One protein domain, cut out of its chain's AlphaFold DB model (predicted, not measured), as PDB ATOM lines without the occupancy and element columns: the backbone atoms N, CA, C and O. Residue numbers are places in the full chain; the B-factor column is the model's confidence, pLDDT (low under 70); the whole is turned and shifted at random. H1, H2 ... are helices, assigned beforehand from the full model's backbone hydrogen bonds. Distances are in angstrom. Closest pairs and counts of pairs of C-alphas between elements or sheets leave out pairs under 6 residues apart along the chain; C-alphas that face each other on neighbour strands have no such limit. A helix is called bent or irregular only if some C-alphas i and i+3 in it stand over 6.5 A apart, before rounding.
ATOM      1  N   HIS A  37     -38.626  -4.260 -27.633       93.06
ATOM      2  CA  HIS A  37     -39.360  -4.871 -28.727       93.06
ATOM      3  C   HIS A  37     -40.846  -4.814 -28.389       93.06
ATOM      4  O   HIS A  37     -41.238  -5.147 -27.268       93.06
ATOM      5  N   MET A  38     -41.667  -4.396 -29.348       92.38
ATOM      6  CA  MET A  38     -43.113  -4.307 -29.187       92.38
ATOM      7  C   MET A  38     -43.811  -5.158 -30.242       92.38
ATOM      8  O   MET A  38     -43.448  -5.129 -31.413       92.38
ATOM      9  N   PHE A  39     -44.832  -5.878 -29.794       91.56
ATOM     10  CA  PHE A  39     -45.759  -6.642 -30.619       91.56
ATOM     11  C   PHE A  39     -47.139  -5.987 -30.456       91.56
ATOM     12  O   PHE A  39     -47.883  -6.411 -29.570       91.56
ATOM     13  N   PRO A  40     -47.432  -4.873 -31.157       91.00
ATOM     14  CA  PRO A  40     -48.732  -4.219 -31.054       91.00
ATOM     15  C   PRO A  40     -49.844  -5.104 -31.628       91.00
ATOM     16  O   PRO A  40     -49.605  -5.948 -32.493       91.00
ATOM     17  N   ASP A  41     -51.068  -4.870 -31.161       87.75
ATOM     18  CA  ASP A  41     -52.255  -5.423 -31.805       87.75
ATOM     19  C   ASP A  41     -52.360  -4.884 -33.242       87.75
ATOM     20  O   ASP A  41     -52.021  -3.727 -33.507       87.75
ATOM     21  N   GLN A  42     -52.862  -5.707 -34.169       86.44
ATOM     22  CA  GLN A  42     -53.072  -5.336 -35.580       86.44
ATOM     23  C   GLN A  42     -54.308  -4.437 -35.763       86.44
ATOM     24  O   GLN A  42     -55.161  -4.669 -36.623       86.44
ATOM     25  N   ASP A  43     -54.427  -3.419 -34.920       89.44
ATOM     26  CA  ASP A  43     -55.491  -2.435 -34.938       89.44
ATOM     27  C   ASP A  43     -54.939  -1.006 -34.832       89.44
ATOM     28  O   ASP A  43     -53.751  -0.755 -34.616       89.44
ATOM     29  N   VAL A  44     -55.817  -0.029 -35.059       92.75
ATOM     30  CA  VAL A  44     -55.421   1.384 -35.074       92.75
ATOM     31  C   VAL A  44     -54.862   1.840 -33.716       92.75
ATOM     32  O   VAL A  44     -53.838   2.531 -33.724       92.75
ATOM     33  N   PRO A  45     -55.471   1.503 -32.560       92.44
ATOM     34  CA  PRO A  45     -54.909   1.846 -31.255       92.44
ATOM     35  C   PRO A  45     -53.509   1.274 -31.002       92.44
ATOM     36  O   PRO A  45     -52.639   2.024 -30.556       92.44
ATOM     37  N   GLY A  46     -53.276  -0.009 -31.295       91.94
ATOM     38  CA  GLY A  46     -51.989  -0.677 -31.095       91.94
ATOM     39  C   GLY A  46     -50.867  -0.028 -31.903       91.94
ATOM     40  O   GLY A  46     -49.835   0.356 -31.344       91.94
ATOM     41  N   GLU A  47     -51.099   0.186 -33.197       93.44
ATOM     42  CA  GLU A  47     -50.128   0.828 -34.093       93.44
ATOM     43  C   GLU A  47     -49.887   2.299 -33.734       93.44
ATOM     44  O   GLU A  47     -48.752   2.784 -33.734       93.44
ATOM     45  N   SER A  48     -50.948   3.019 -33.362       94.25
ATOM     46  CA  SER A  48     -50.831   4.416 -32.926       94.25
ATOM     47  C   SER A  48     -50.005   4.533 -31.646       94.25
ATOM     48  O   SER A  48     -49.185   5.446 -31.524       94.25
ATOM     49  N   LEU A  49     -50.176   3.603 -30.700       93.69
ATOM     50  CA  LEU A  49     -49.356   3.557 -29.494       93.69
ATOM     51  C   LEU A  49     -47.886   3.281 -29.825       93.69
ATOM     52  O   LEU A  49     -47.012   3.955 -29.275       93.69
ATOM     53  N   PHE A  50     -47.603   2.334 -30.722       94.62
ATOM     54  CA  PHE A  50     -46.233   2.071 -31.157       94.62
ATOM     55  C   PHE A  50     -45.566   3.343 -31.701       94.62
ATOM     56  O   PHE A  50     -44.464   3.688 -31.274       94.62
ATOM     57  N   MET A  51     -46.250   4.077 -32.586       94.44
ATOM     58  CA  MET A  51     -45.715   5.318 -33.156       94.44
ATOM     59  C   MET A  51     -45.410   6.361 -32.075       94.44
ATOM     60  O   MET A  51     -44.328   6.939 -32.087       94.44
ATOM     61  N   GLN A  52     -46.308   6.544 -31.102       92.62
ATOM     62  CA  GLN A  52     -46.085   7.468 -29.983       92.62
ATOM     63  C   GLN A  52     -44.900   7.058 -29.100       92.62
ATOM     64  O   GLN A  52     -44.144   7.907 -28.634       92.62
ATOM     65  N   LEU A  53     -44.736   5.761 -28.826       93.69
ATOM     66  CA  LEU A  53     -43.609   5.277 -28.030       93.69
ATOM     67  C   LEU A  53     -42.289   5.424 -28.786       93.69
ATOM     68  O   LEU A  53     -41.286   5.776 -28.172       93.69
ATOM     69  N   ARG A  54     -42.289   5.218 -30.106       94.12
ATOM     70  CA  ARG A  54     -41.103   5.360 -30.959       94.12
ATOM     71  C   ARG A  54     -40.521   6.776 -30.941       94.12
ATOM     72  O   ARG A  54     -39.310   6.924 -31.071       94.12
ATOM     73  N   GLU A  55     -41.345   7.805 -30.742       92.31
ATOM     74  CA  GLU A  55     -40.863   9.187 -30.597       92.31
ATOM     75  C   GLU A  55     -39.957   9.365 -29.366       92.31
ATOM     76  O   GLU A  55     -38.989  10.121 -29.413       92.31
ATOM     77  N   MET A  56     -40.234   8.643 -28.275       90.50
ATOM     78  CA  MET A  56     -39.452   8.700 -27.028       90.50
ATOM     79  C   MET A  56     -38.378   7.606 -26.949       90.50
ATOM     80  O   MET A  56     -37.333   7.784 -26.321       90.50
ATOM     81  N   LEU A  57     -38.638   6.472 -27.597       92.69
ATOM     82  CA  LEU A  57     -37.803   5.280 -27.655       92.69
ATOM     83  C   LEU A  57     -37.411   5.030 -29.120       92.69
ATOM     84  O   LEU A  57     -37.971   4.143 -29.763       92.69
ATOM     85  N   PRO A  58     -36.442   5.775 -29.681       89.06
ATOM     86  CA  PRO A  58     -36.110   5.680 -31.106       89.06
ATOM     87  C   PRO A  58     -35.584   4.297 -31.527       89.06
ATOM     88  O   PRO A  58     -35.629   3.962 -32.708       89.06
ATOM     89  N   GLN A  59     -35.114   3.494 -30.566       91.06
ATOM     90  CA  GLN A  59     -34.649   2.116 -30.764       91.06
ATOM     91  C   GLN A  59     -35.755   1.065 -30.547       91.06
ATOM     92  O   GLN A  59     -35.465  -0.126 -30.510       91.06
ATOM     93  N   LEU A  60     -37.016   1.480 -30.372       95.25
ATOM     94  CA  LEU A  60     -38.142   0.561 -30.229       95.25
ATOM     95  C   LEU A  60     -38.362  -0.210 -31.535       95.25
ATOM     96  O   LEU A  60     -38.689   0.371 -32.572       95.25
ATOM     97  N   VAL A  61     -38.212  -1.530 -31.470       94.50
ATOM     98  CA  VAL A  61     -38.403  -2.416 -32.619       94.50
ATOM     99  C   VAL A  61     -39.865  -2.841 -32.701       94.50
ATOM    100  O   VAL A  61     -40.424  -3.370 -31.738       94.50
ATOM    101  N   HIS A  62     -40.468  -2.624 -33.868       94.50
ATOM    102  CA  HIS A  62     -41.803  -3.112 -34.203       94.50
ATOM    103  C   HIS A  62     -41.740  -4.556 -34.687       94.50
ATOM    104  O   HIS A  62     -40.911  -4.880 -35.538       94.50
ATOM    105  N   HIS A  63     -42.639  -5.397 -34.189       91.38
ATOM    106  CA  HIS A  63     -42.850  -6.748 -34.691       91.38
ATOM    107  C   HIS A  63     -44.327  -6.985 -34.947       91.38
ATOM    108  O   HIS A  63     -45.157  -6.614 -34.124       91.38
ATOM    109  N   GLN A  64     -44.647  -7.687 -36.032       87.38
ATOM    110  CA  GLN A  64     -46.005  -8.164 -36.270       87.38
ATOM    111  C   GLN A  64     -46.137  -9.635 -35.904       87.38
ATOM    112  O   GLN A  64     -45.325 -10.468 -36.317       87.38
ATOM    113  N   LEU A  65     -47.186  -9.954 -35.147       82.38
ATOM    114  CA  LEU A  65     -47.549 -11.340 -34.878       82.38
ATOM    115  C   LEU A  65     -48.076 -11.997 -36.166       82.38
ATOM    116  O   LEU A  65     -48.789 -11.348 -36.937       82.38
ATOM    117  N   PRO A  66     -47.760 -13.279 -36.425       82.62
ATOM    118  CA  PRO A  66     -48.330 -13.997 -37.556       82.62
ATOM    119  C   PRO A  66     -49.863 -14.052 -37.498       82.62
ATOM    120  O   PRO A  66     -50.439 -14.042 -36.404       82.62
ATOM    121  N   PRO A  67     -50.541 -14.185 -38.652       80.56
ATOM    122  CA  PRO A  67     -51.986 -14.371 -38.686       80.56
ATOM    123  C   PRO A  67     -52.423 -15.539 -37.794       80.56
ATOM    124  O   PRO A  67     -51.870 -16.634 -37.877       80.56
ATOM    125  N   GLY A  68     -53.422 -15.301 -36.945       78.19
ATOM    126  CA  GLY A  68     -53.946 -16.305 -36.014       78.19
ATOM    127  C   GLY A  68     -53.229 -16.383 -34.662       78.19
ATOM    128  O   GLY A  68     -53.704 -17.118 -33.805       78.19
ATOM    129  N   CYS A  69     -52.150 -15.621 -34.446       80.62
ATOM    130  CA  CYS A  69     -51.564 -15.420 -33.118       80.62
ATOM    131  C   CYS A  69     -52.203 -14.203 -32.450       80.62
ATOM    132  O   CYS A  69     -52.106 -13.091 -32.968       80.62
ATOM    133  N   LYS A  70     -52.822 -14.406 -31.290       75.19
ATOM    134  CA  LYS A  70     -53.431 -13.343 -30.490       75.19
ATOM    135  C   LYS A  70     -52.411 -12.588 -29.643       75.19
ATOM    136  O   LYS A  70     -52.582 -11.401 -29.402       75.19
ATOM    137  N   ASP A  71     -51.374 -13.270 -29.169       76.00
ATOM    138  CA  ASP A  71     -50.334 -12.657 -28.351       76.00
ATOM    139  C   ASP A  71     -48.950 -13.270 -28.603       76.00
ATOM    140  O   ASP A  71     -48.788 -14.283 -29.291       76.00
ATOM    141  N   PHE A  72     -47.924 -12.625 -28.045       73.44
ATOM    142  CA  PHE A  72     -46.536 -13.066 -28.184       73.44
ATOM    143  C   PHE A  72     -46.289 -14.476 -27.626       73.44
ATOM    144  O   PHE A  72     -45.424 -15.190 -28.132       73.44
ATOM    145  N   SER A  73     -47.041 -14.903 -26.608       75.94
ATOM    146  CA  SER A  73     -46.907 -16.248 -26.041       75.94
ATOM    147  C   SER A  73     -47.357 -17.298 -27.051       75.94
ATOM    148  O   SER A  73     -46.661 -18.295 -27.234       75.94
ATOM    149  N   GLU A  74     -48.481 -17.070 -27.735       79.44
ATOM    150  CA  GLU A  74     -48.964 -17.955 -28.803       79.44
ATOM    151  C   GLU A  74     -47.962 -18.040 -29.959       79.44
ATOM    152  O   GLU A  74     -47.604 -19.139 -30.389       79.44
ATOM    153  N   TYR A  75     -47.436 -16.894 -30.403       77.44
ATOM    154  CA  TYR A  75     -46.390 -16.853 -31.427       77.44
ATOM    155  C   TYR A  75     -45.142 -17.643 -31.017       77.44
ATOM    156  O   TYR A  75     -44.608 -18.430 -31.802       77.44
ATOM    157  N   TYR A  76     -44.687 -17.478 -29.774       73.75
ATOM    158  CA  TYR A  76     -43.527 -18.207 -29.276       73.75
ATOM    159  C   TYR A  76     -43.773 -19.720 -29.228       73.75
ATOM    160  O   TYR A  76     -42.894 -20.490 -29.610       73.75
ATOM    161  N   LEU A  77     -44.963 -20.159 -28.804       76.56
ATOM    162  CA  LEU A  77     -45.327 -21.579 -28.794       76.56
ATOM    163  C   LEU A  77     -45.350 -22.179 -30.210       76.56
ATOM    164  O   LEU A  77     -44.917 -23.316 -30.389       76.56
ATOM    165  N   LEU A  78     -45.778 -21.413 -31.218       73.00
ATOM    166  CA  LEU A  78     -45.711 -21.809 -32.630       73.00
ATOM    167  C   LEU A  78     -44.267 -21.909 -33.141       73.00
ATOM    168  O   LEU A  78     -43.913 -22.879 -33.809       73.00
ATOM    169  N   GLY A  79     -43.414 -20.939 -32.800       63.72
ATOM    170  CA  GLY A  79     -41.996 -20.933 -33.175       63.72
ATOM    171  C   GLY A  79     -41.174 -22.025 -32.480       63.72
ATOM    172  O   GLY A  79     -40.286 -22.609 -33.094       63.72
TER     173      GLY A  79
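AT A GLANCE: This is residues 37 to 79 of the 92 residues of an uncharacterized protein of Prevotella copri DSM 18205 (UniProt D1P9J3). Two helices sit at opposite ends of a flat outline, the longer H1 at one end and the short H2 at the other, with no contact between them. Between them run the opening stretch, residues 37 to 43, and part of the long link, where residues 37 to 38 pair in parallel with residues 61 to 62. The printed part has 43 residues with two named helices, H1 then H2, and no named strand; the class is all helix, though under half of the residues, 21 of 43, are in named elements. It is only just compact, close to loose, with a radius of gyration of the C-alphas of 11.0 A and spans of 31 by 20 by 11 A.

IN THESE COORDINATES: The printed part begins at His 37, with its C-alpha at (-39.360, -4.871, -28.727). H1, residues 44 to 56, starts at C-alpha 44 at (-55.421, 1.384, -35.074) and measures 19.3 A from first to last C-alpha. H2, residues 72 to 79, measures 10.4 A and ends at C-alpha 79 at (-41.996, -20.933, -33.175).

HOW THE PARTS SIT: H1 and H2 are apart, with no C-alpha of the one within 8 A of the other. In H2 every O i to N i+4 pair is within hydrogen-bond range, and in H1 8 of 9 are. Neither helix is bent.

THE WHOLE: The two C-alphas farthest apart are those of Met 56 and Leu 78, at 31.6 A. The printed part has no cut. The link from H1 to H2, residues 57 to 71, is long, with 15 residues. The mean pLDDT of the printed part is 86.7, that of H2 is 74, and residue 79 is the one printed residue under 70.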